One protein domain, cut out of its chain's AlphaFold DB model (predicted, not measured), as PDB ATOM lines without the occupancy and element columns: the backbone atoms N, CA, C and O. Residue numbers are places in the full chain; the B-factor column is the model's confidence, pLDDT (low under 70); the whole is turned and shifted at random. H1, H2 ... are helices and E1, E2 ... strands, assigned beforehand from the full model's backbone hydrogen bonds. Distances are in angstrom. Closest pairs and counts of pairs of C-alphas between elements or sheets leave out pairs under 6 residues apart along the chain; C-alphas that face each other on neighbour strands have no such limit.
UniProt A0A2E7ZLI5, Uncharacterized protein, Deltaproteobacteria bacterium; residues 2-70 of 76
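AT A GLANCE: This is residues 2 to 70 of the 76 residues of an uncharacterized protein of Deltaproteobacteria bacterium (UniProt A0A2E7ZLI5). A small compact head sits at the end of a long arm: in the head one helix, H2, packs over one face of a strongly twisted antiparallel sheet of three strands, E1, E3 and E2, while residues 2 to 24, with H1 at 2 to 19, stick out as the arm. The printed part has 69 residues, with two named helices and three named strands in the order H1 E1 H2 E2 E3, and its class is mixed, helices and strands. The sheet runs E1 E3 E2. The whole is extended, with a radius of gyration of the C-alphas of 18.9 A and spans of 61 by 25 by 17 A, the arm making the length.

IN THESE COORDINATES: Find C-alpha 2 at (17.155, -46.073, -48.976); from there H1 runs through residues 2 to 19, 26.4 A from first to last C-alpha. After eight residues look for E1, residues 28 to 32, beginning at C-alpha 28 at (6.484, -1.637, -44.543) and 13.9 A long. H2 follows as residues 36 to 47, 16.8 A long. Then E2 takes residues 51 to 59, 21.5 A long, and bends by 63 degrees at residue 54. E3, residues 62 to 69 and 21.4 A long, ends at C-alpha 69 at (6.204, -1.662, -54.948).

HOW THE PARTS SIT: Start at the sheet, where E3 is the inner strand and E1 and E2 are edge strands. E1 and E3 are antiparallel at 147 degrees; look at N 29 and O 65, 2.9 A apart and within hydrogen-bond range. E2 and E3 form a hairpin, antiparallel at 158 degrees, with N 54 and O 66 within hydrogen-bond range at 2.8 A. E1, H2 and E2 make a split strand-helix-strand unit, two strands running the same way with E3 between them in the sheet, and its crossover is right-handed. H2 is on the sheet, in two layers, a helix on one face of a sheet. Its closest C-alphas to E1 are those of Leu 39 and Phe 31, 6.0 A apart, and to E3 those of Cys 47 and Cys 69, 5.1 A apart. H1 is not on the sheet and is apart from H2. In H1 and H2 every O i to N i+4 pair is within hydrogen-bond range.

THE WHOLE: The two C-alphas farthest apart are those of Leu 2 and Gly 34, at 61.1 A. Without residues 2 to 24, which stand free, the body of 46 residues spans 28 by 19 by 12 A. The printed part has no cut. The links E1 to H2, H2 to E2 and E2 to E3 are tight, the link H1 to E1 is short, and none is long. The mean pLDDT of the printed part is 85.3; look for values under 70 at residues 2 to 6 and 19 to 24.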
ATOM      1  N   LEU A   2      17.422 -47.095 -50.004       56.12
ATOM      2  CA  LEU A   2      17.155 -46.073 -48.976       56.12
ATOM      3  C   LEU A   2      17.709 -44.669 -49.327       56.12
ATOM      4  O   LEU A   2      17.032 -43.667 -49.125       56.12
ATOM      5  N   ASN A   3      18.890 -44.605 -49.955       56.28
ATOM      6  CA  ASN A   3      19.547 -43.338 -50.312       56.28
ATOM      7  C   ASN A   3      18.833 -42.574 -51.443       56.28
ATOM      8  O   ASN A   3      18.772 -41.352 -51.409       56.28
ATOM      9  N   SER A   4      18.247 -43.279 -52.418       59.88
ATOM     10  CA  SER A   4      17.514 -42.649 -53.532       59.88
ATOM     11  C   SER A   4      16.194 -42.031 -53.074       59.88
ATOM     12  O   SER A   4      15.818 -40.960 -53.544       59.88
ATOM     13  N   LEU A   5      15.511 -42.686 -52.130       62.06
ATOM     14  CA  LEU A   5      14.268 -42.184 -51.548       62.06
ATOM     15  C   LEU A   5      14.526 -40.931 -50.697       62.06
ATOM     16  O   LEU A   5      13.774 -39.964 -50.778       62.06
ATOM     17  N   HIS A   6      15.634 -40.919 -49.950       64.44
ATOM     18  CA  HIS A   6      16.042 -39.775 -49.137       64.44
ATOM     19  C   HIS A   6      16.351 -38.540 -50.000       64.44
ATOM     20  O   HIS A   6      15.842 -37.459 -49.722       64.44
ATOM     21  N   ILE A   7      17.094 -38.716 -51.101       71.81
ATOM     22  CA  ILE A   7      17.411 -37.638 -52.056       71.81
ATOM     23  C   ILE A   7      16.133 -37.055 -52.680       71.81
ATOM     24  O   ILE A   7      15.987 -35.835 -52.765       71.81
ATOM     25  N   SER A   8      15.177 -37.909 -53.062       78.81
ATOM     26  CA  SER A   8      13.905 -37.470 -53.649       78.81
ATOM     27  C   SER A   8      13.073 -36.623 -52.680       78.81
ATOM     28  O   SER A   8      12.477 -35.626 -53.085       78.81
ATOM     29  N   ILE A   9      13.049 -36.996 -51.397       83.81
ATOM     30  CA  ILE A   9      12.326 -36.255 -50.356       83.81
ATOM     31  C   ILE A   9      13.011 -34.912 -50.085       83.81
ATOM     32  O   ILE A   9      12.338 -33.885 -50.009       83.81
ATOM     33  N   THR A  10      14.345 -34.881 -50.002       82.25
ATOM     34  CA  THR A  10      15.088 -33.633 -49.778       82.25
ATOM     35  C   THR A  10      14.894 -32.637 -50.926       82.25
ATOM     36  O   THR A  10      14.646 -31.459 -50.669       82.25
ATOM     37  N   CYS A  11      14.924 -33.092 -52.184       83.31
ATOM     38  CA  CYS A  11      14.635 -32.240 -53.344       83.31
ATOM     39  C   CYS A  11      13.211 -31.672 -53.314       83.31
ATOM     40  O   CYS A  11      13.017 -30.494 -53.611       83.31
ATOM     41  N   TYR A  12      12.225 -32.482 -52.921       85.12
ATOM     42  CA  TYR A  12      10.842 -32.030 -52.802       85.12
ATOM     43  C   TYR A  12      10.678 -30.965 -51.707       85.12
ATOM     44  O   TYR A  12      10.044 -29.937 -51.933       85.12
ATOM     45  N   ILE A  13      11.309 -31.152 -50.545       82.50
ATOM     46  CA  ILE A  13      11.268 -30.172 -49.447       82.50
ATOM     47  C   ILE A  13      11.938 -28.854 -49.862       82.50
ATOM     48  O   ILE A  13      11.383 -27.783 -49.619       82.50
ATOM     49  N   LEU A  14      13.092 -28.914 -50.535       81.88
ATOM     50  CA  LEU A  14      13.769 -27.728 -51.072       81.88
ATOM     51  C   LEU A  14      12.886 -26.974 -52.075       81.88
ATOM     52  O   LEU A  14      12.765 -25.753 -51.984       81.88
ATOM     53  N   LEU A  15      12.214 -27.692 -52.979       79.81
ATOM     54  CA  LEU A  15      11.290 -27.101 -53.947       79.81
ATOM     55  C   LEU A  15      10.109 -26.401 -53.254       79.81
ATOM     56  O   LEU A  15       9.761 -25.275 -53.610       79.81
ATOM     57  N   MET A  16       9.531 -27.024 -52.225       76.00
ATOM     58  CA  MET A  16       8.421 -26.440 -51.465       76.00
ATOM     59  C   MET A  16       8.843 -25.191 -50.675       76.00
ATOM     60  O   MET A  16       8.065 -24.243 -50.589       76.00
ATOM     61  N   MET A  17      10.076 -25.136 -50.157       74.12
ATOM     62  CA  MET A  17      10.603 -23.935 -49.488       74.12
ATOM     63  C   MET A  17      10.786 -22.755 -50.452       74.12
ATOM     64  O   MET A  17      10.500 -21.619 -50.079       74.12
ATOM     65  N   VAL A  18      11.196 -23.012 -51.699       72.00
ATOM     66  CA  VAL A  18      11.292 -21.971 -52.739       72.00
ATOM     67  C   VAL A  18       9.902 -21.452 -53.125       72.00
ATOM     68  O   VAL A  18       9.714 -20.247 -53.275       72.00
ATOM     69  N   LEU A  19       8.907 -22.339 -53.227       66.56
ATOM     70  CA  LEU A  19       7.531 -21.976 -53.592       66.56
ATOM     71  C   LEU A  19       6.760 -21.270 -52.464       66.56
ATOM     72  O   LEU A  19       5.884 -20.452 -52.742       66.56
ATOM     73  N   ALA A  20       7.094 -21.535 -51.197       64.00
ATOM     74  CA  ALA A  20       6.522 -20.828 -50.048       64.00
ATOM     75  C   ALA A  20       6.994 -19.359 -49.947       64.00
ATOM     76  O   ALA A  20       6.409 -18.555 -49.217       64.00
ATOM     77  N   GLY A  21       8.038 -18.985 -50.692       62.22
ATOM     78  CA  GLY A  21       8.613 -17.647 -50.702       62.22
ATOM     79  C   GLY A  21       7.926 -16.692 -51.674       62.22
ATOM     80  O   GLY A  21       8.496 -16.367 -52.706       62.22
ATOM     81  N   CYS A  22       6.738 -16.189 -51.331       60.00
ATOM     82  CA  CYS A  22       6.254 -14.873 -51.776       60.00
ATOM     83  C   CYS A  22       5.048 -14.458 -50.923       60.00
ATOM     84  O   CYS A  22       3.895 -14.514 -51.358       60.00
ATOM     85  N   SER A  23       5.305 -14.036 -49.681       56.94
ATOM     86  CA  SER A  23       4.290 -13.317 -48.910       56.94
ATOM     87  C   SER A  23       3.894 -12.069 -49.702       56.94
ATOM     88  O   SER A  23       4.697 -11.156 -49.874       56.94
ATOM     89  N   LYS A  24       2.655 -12.031 -50.209       63.69
ATOM     90  CA  LYS A  24       2.075 -10.893 -50.949       63.69
ATOM     91  C   LYS A  24       1.785  -9.684 -50.047       63.69
ATOM     92  O   LYS A  24       0.966  -8.839 -50.402       63.69
ATOM     93  N   LYS A  25       2.381  -9.618 -48.856       71.69
ATOM     94  CA  LYS A  25       2.185  -8.485 -47.962       71.69
ATOM     95  C   LYS A  25       2.983  -7.306 -48.510       71.69
ATOM     96  O   LYS A  25       4.178  -7.433 -48.760       71.69
ATOM     97  N   GLU A  26       2.302  -6.185 -48.723       82.19
ATOM     98  CA  GLU A  26       2.949  -4.925 -49.084       82.19
ATOM     99  C   GLU A  26       4.037  -4.590 -48.045       82.19
ATOM    100  O   GLU A  26       3.775  -4.721 -46.844       82.19
ATOM    101  N   PRO A  27       5.263  -4.235 -48.471       89.00
ATOM    102  CA  PRO A  27       6.350  -3.980 -47.540       89.00
ATOM    103  C   PRO A  27       6.112  -2.711 -46.726       89.00
ATOM    104  O   PRO A  27       5.453  -1.763 -47.152       89.00
ATOM    105  N   GLU A  28       6.683  -2.695 -45.529       93.50
ATOM    106  CA  GLU A  28       6.484  -1.637 -44.543       93.50
ATOM    107  C   GLU A  28       7.857  -1.242 -44.000       93.50
ATOM    108  O   GLU A  28       8.658  -2.106 -43.640       93.50
ATOM    109  N   VAL A  29       8.149   0.058 -43.949       95.00
ATOM    110  CA  VAL A  29       9.439   0.576 -43.473       95.00
ATOM    111  C   VAL A  29       9.243   1.531 -42.307       95.00
ATOM    112  O   VAL A  29       8.271   2.280 -42.255       95.00
ATOM    113  N   PHE A  30      10.189   1.514 -41.371       95.25
ATOM    114  CA  PHE A  30      10.209   2.408 -40.218       95.25
ATOM    115  C   PHE A  30      11.432   3.319 -40.273       95.25
ATOM    116  O   PHE A  30      12.550   2.863 -40.553       95.25
ATOM    117  N   PHE A  31      11.234   4.595 -39.971       94.69
ATOM    118  CA  PHE A  31      12.283   5.612 -39.924       94.69
ATOM    119  C   PHE A  31      11.969   6.641 -38.835       94.69
ATOM    120  O   PHE A  31      10.823   6.754 -38.405       94.69
ATOM    121  N   ARG A  32      12.978   7.356 -38.330       95.06
ATOM    122  CA  ARG A  32      12.765   8.373 -37.296       95.06
ATOM    123  C   ARG A  32      12.157   9.631 -37.912       95.06
ATOM    124  O   ARG A  32      12.463   9.990 -39.051       95.06
ATOM    125  N   ARG A  33      11.329  10.343 -37.148       93.38
ATOM    126  CA  ARG A  33      10.804  11.650 -37.564       93.38
ATOM    127  C   ARG A  33      11.961  12.610 -37.876       93.38
ATOM    128  O   ARG A  33      12.883  12.743 -37.078       93.38
ATOM    129  N   GLY A  34      11.893  13.269 -39.033       90.94
ATOM    130  CA  GLY A  34      12.941  14.166 -39.537       90.94
ATOM    131  C   GLY A  34      13.959  13.500 -40.472       90.94
ATOM    132  O   GLY A  34      14.627  14.205 -41.218       90.94
ATOM    133  N   GLU A  35      14.027  12.165 -40.528       93.88
ATOM    134  CA  GLU A  35      14.974  11.429 -41.384       93.88
ATOM    135  C   GLU A  35      14.327  10.976 -42.707       93.88
ATOM    136  O   GLU A  35      14.235   9.782 -43.008       93.88
ATOM    137  N   ARG A  36      13.842  11.927 -43.521       90.31
ATOM    138  CA  ARG A  36      13.123  11.609 -44.776       90.31
ATOM    139  C   ARG A  36      14.000  10.877 -45.805       90.31
ATOM    140  O   ARG A  36      13.492  10.065 -46.574       90.31
ATOM    141  N   ASP A  37      15.308  11.107 -45.803       94.19
ATOM    142  CA  ASP A  37      16.230  10.427 -46.724       94.19
ATOM    143  C   ASP A  37      16.344   8.923 -46.424       94.19
ATOM    144  O   ASP A  37      16.429   8.096 -47.337       94.19
ATOM    145  N   VAL A  38      16.238   8.549 -45.142       94.00
ATOM    146  CA  VAL A  38      16.250   7.150 -44.689       94.00
ATOM    147  C   VAL A  38      15.010   6.408 -45.180       94.00
ATOM    148  O   VAL A  38      15.116   5.242 -45.565       94.00
ATOM    149  N   LEU A  39      13.850   7.076 -45.219       93.75
ATOM    150  CA  LEU A  39      12.630   6.528 -45.815       93.75
ATOM    151  C   LEU A  39      12.881   6.130 -47.271       93.75
ATOM    152  O   LEU A  39      12.668   4.974 -47.626       93.75
ATOM    153  N   LYS A  40      13.402   7.046 -48.099       92.19
ATOM    154  CA  LYS A  40      13.649   6.769 -49.521       92.19
ATOM    155  C   LYS A  40      14.603   5.589 -49.714       92.19
ATOM    156  O   LYS A  40      14.303   4.688 -50.493       92.19
ATOM    157  N   MET A  41      15.717   5.569 -48.983       95.00
ATOM    158  CA  MET A  41      16.703   4.487 -49.061       95.00
ATOM    159  C   MET A  41      16.092   3.129 -48.686       95.00
ATOM    160  O   MET A  41      16.203   2.167 -49.449       95.00
ATOM    161  N   LYS A  42      15.400   3.054 -47.540       94.56
ATOM    162  CA  LYS A  42      14.761   1.816 -47.069       94.56
ATOM    163  C   LYS A  42      13.660   1.342 -48.010       94.56
ATOM    164  O   LYS A  42      13.527   0.141 -48.225       94.56
ATOM    165  N   SER A  43      12.889   2.259 -48.591       94.44
ATOM    166  CA  SER A  43      11.824   1.916 -49.531       94.44
ATOM    167  C   SER A  43      12.351   1.336 -50.842       94.44
ATOM    168  O   SER A  43      11.804   0.342 -51.314       94.44
ATOM    169  N   ILE A  44      13.438   1.887 -51.397       92.75
ATOM    170  CA  ILE A  44      14.089   1.323 -52.594       92.75
ATOM    171  C   ILE A  44      14.623  -0.076 -52.295       92.75
ATOM    172  O   ILE A  44      14.433  -0.988 -53.098       92.75
ATOM    173  N   GLN A  45      15.252  -0.263 -51.131       91.81
ATOM    174  CA  GLN A  45      15.776  -1.561 -50.714       91.81
ATOM    175  C   GLN A  45      14.659  -2.596 -50.531       91.81
ATOM    176  O   GLN A  45      14.794  -3.722 -50.997       91.81
ATOM    177  N   ALA A  46      13.547  -2.212 -49.900       91.06
ATOM    178  CA  ALA A  46      12.411  -3.099 -49.669       91.06
ATOM    179  C   ALA A  46      11.672  -3.474 -50.965       91.06
ATOM    180  O   ALA A  46      11.190  -4.596 -51.095       91.06
ATOM    181  N   CYS A  47      11.584  -2.548 -51.925       90.25
ATOM    182  CA  CYS A  47      10.908  -2.781 -53.201       90.25
ATOM    183  C   CYS A  47      11.824  -3.264 -54.327       90.25
ATOM    184  O   CYS A  47      11.324  -3.564 -55.411       90.25
ATOM    185  N   HIS A  48      13.138  -3.334 -54.092       89.50
ATOM    186  CA  HIS A  48      14.145  -3.582 -55.125       89.50
ATOM    187  C   HIS A  48      13.955  -2.681 -56.365       89.50
ATOM    188  O   HIS A  48      14.114  -3.126 -57.501       89.50
ATOM    189  N   GLY A  49      13.577  -1.415 -56.154       88.62
ATOM    190  CA  GLY A  49      13.253  -0.492 -57.240       88.62
ATOM    191  C   GLY A  49      12.262   0.600 -56.850       88.62
ATOM    192  O   GLY A  49      12.272   1.103 -55.726       88.62
ATOM    193  N   ASP A  50      11.421   0.978 -57.815       92.44
ATOM    194  CA  ASP A  50      10.450   2.059 -57.668       92.44
ATOM    195  C   ASP A  50       9.321   1.686 -56.693       92.44
ATOM    196  O   ASP A  50       8.846   0.546 -56.629       92.44
ATOM    197  N   PHE A  51       8.862   2.677 -55.930       93.31
ATOM    198  CA  PHE A  51       7.855   2.491 -54.892       93.31
ATOM    199  C   PHE A  51       6.904   3.683 -54.817       93.31
ATOM    200  O   PHE A  51       7.231   4.806 -55.204       93.31
ATOM    201  N   ARG A  52       5.723   3.435 -54.256       94.69
ATOM    202  CA  ARG A  52       4.757   4.458 -53.866       94.69
ATOM    203  C   ARG A  52       4.450   4.321 -52.382       94.69
ATOM    204  O   ARG A  52       4.208   3.218 -51.902       94.69
ATOM    205  N   ILE A  53       4.439   5.436 -51.664       94.56
ATOM    206  CA  ILE A  53       3.996   5.468 -50.267       94.56
ATOM    207  C   ILE A  53       2.467   5.439 -50.263       94.56
ATOM    208  O   ILE A  53       1.832   6.254 -50.934       94.56
ATOM    209  N   MET A  54       1.893   4.475 -49.546       95.12
ATOM    210  CA  MET A  54       0.447   4.311 -49.415       95.12
ATOM    211  C   MET A  54      -0.096   5.008 -48.171       95.12
ATOM    212  O   MET A  54      -1.125   5.672 -48.237       95.12
ATOM    213  N   GLU A  55       0.596   4.849 -47.047       94.81
ATOM    214  CA  GLU A  55       0.178   5.358 -45.743       94.81
ATOM    215  C   GLU A  55       1.425   5.649 -44.905       94.81
ATOM    216  O   GLU A  55       2.369   4.857 -44.931       94.81
ATOM    217  N   GLU A  56       1.420   6.754 -44.161       95.44
ATOM    218  CA  GLU A  56       2.402   7.051 -43.116       95.44
ATOM    219  C   GLU A  56       1.661   7.132 -41.777       95.44
ATOM    220  O   GLU A  56       0.718   7.908 -41.632       95.44
ATOM    221  N   THR A  57       2.071   6.321 -40.804       96.44
ATOM    222  CA  THR A  57       1.487   6.298 -39.459       96.44
ATOM    223  C   THR A  57       2.558   6.645 -38.432       96.44
ATOM    224  O   THR A  57       3.624   6.020 -38.407       96.44
ATOM    225  N   ASP A  58       2.282   7.613 -37.559       96.06
ATOM    226  CA  ASP A  58       3.164   7.944 -36.442       96.06
ATOM    227  C   ASP A  58       3.164   6.838 -35.376       96.06
ATOM    228  O   ASP A  58       2.125   6.361 -34.925       96.06
ATOM    229  N   PHE A  59       4.365   6.465 -34.941       92.50
ATOM    230  CA  PHE A  59       4.645   5.514 -33.870       92.50
ATOM    231  C   PHE A  59       5.686   6.130 -32.925       92.50
ATOM    232  O   PHE A  59       6.879   5.813 -32.958       92.50
ATOM    233  N   GLY A  60       5.232   7.065 -32.087       91.88
ATOM    234  CA  GLY A  60       6.099   7.805 -31.168       91.88
ATOM    235  C   GLY A  60       7.166   8.615 -31.926       91.88
ATOM    236  O   GLY A  60       6.801   9.488 -32.714       91.88
ATOM    237  N   PRO A  61       8.476   8.371 -31.712       94.19
ATOM    238  CA  PRO A  61       9.543   9.061 -32.443       94.19
ATOM    239  C   PRO A  61       9.779   8.511 -33.863       94.19
ATOM    240  O   PRO A  61      10.610   9.057 -34.596       94.19
ATOM    241  N   PHE A  62       9.084   7.439 -34.250       95.62
ATOM    242  CA  PHE A  62       9.201   6.795 -35.554       95.62
ATOM    243  C   PHE A  62       7.955   7.019 -36.405       95.62
ATOM    244  O   PHE A  62       6.862   7.240 -35.895       95.62
ATOM    245  N   ILE A  63       8.128   6.905 -37.713       96.88
ATOM    246  CA  ILE A  63       7.061   6.878 -38.704       96.88
ATOM    247  C   ILE A  63       7.134   5.532 -39.416       96.88
ATOM    248  O   ILE A  63       8.214   5.067 -39.797       96.88
ATOM    249  N   ARG A  64       5.973   4.905 -39.578       95.62
ATOM    250  CA  ARG A  64       5.776   3.677 -40.338       95.62
ATOM    251  C   ARG A  64       5.187   4.021 -41.697       95.62
ATOM    252  O   ARG A  64       4.061   4.497 -41.751       95.62
ATOM    253  N   ALA A  65       5.910   3.747 -42.774       96.06
ATOM    254  CA  ALA A  65       5.410   3.916 -44.134       96.06
ATOM    255  C   ALA A  65       5.042   2.560 -44.747       96.06
ATOM    256  O   ALA A  65       5.895   1.674 -44.857       96.06
ATOM    257  N   LYS A  66       3.784   2.403 -45.170       95.19
ATOM    258  CA  LYS A  66       3.346   1.285 -46.017       95.19
ATOM    259  C   LYS A  66       3.675   1.593 -47.469       95.19
ATOM    260  O   LYS A  66       3.409   2.699 -47.947       95.19
ATOM    261  N   LEU A  67       4.243   0.621 -48.170       94.19
ATOM    262  CA  LEU A  67       4.767   0.800 -49.515       94.19
ATOM    263  C   LEU A  67       4.035  -0.095 -50.504       94.19
ATOM    264  O   LEU A  67       3.871  -1.290 -50.279       94.19
ATOM    265  N   LYS A  68       3.714   0.465 -51.665       92.75
ATOM    266  CA  LYS A  68       3.338  -0.291 -52.851       92.75
ATOM    267  C   LYS A  68       4.520  -0.323 -53.807       92.75
ATOM    268  O   LYS A  68       4.892   0.709 -54.368       92.75
ATOM    269  N   CYS A  69       5.111  -1.497 -53.995       91.31
ATOM    270  CA  CYS A  69       6.204  -1.662 -54.948       91.31
ATOM    271  C   CYS A  69       5.674  -1.639 -56.377       91.31
ATOM    272  O   CYS A  69       4.713  -2.340 -56.712       91.31
ATOM    273  N   ILE A  70       6.311  -0.840 -57.225       89.25
ATOM    274  CA  ILE A  70       5.935  -0.711 -58.625       89.25
ATOM    275  C   ILE A  70       6.765  -1.731 -59.395       89.25
ATOM    276  O   ILE A  70       7.934  -1.507 -59.700       89.25
TER     277      ILE A  70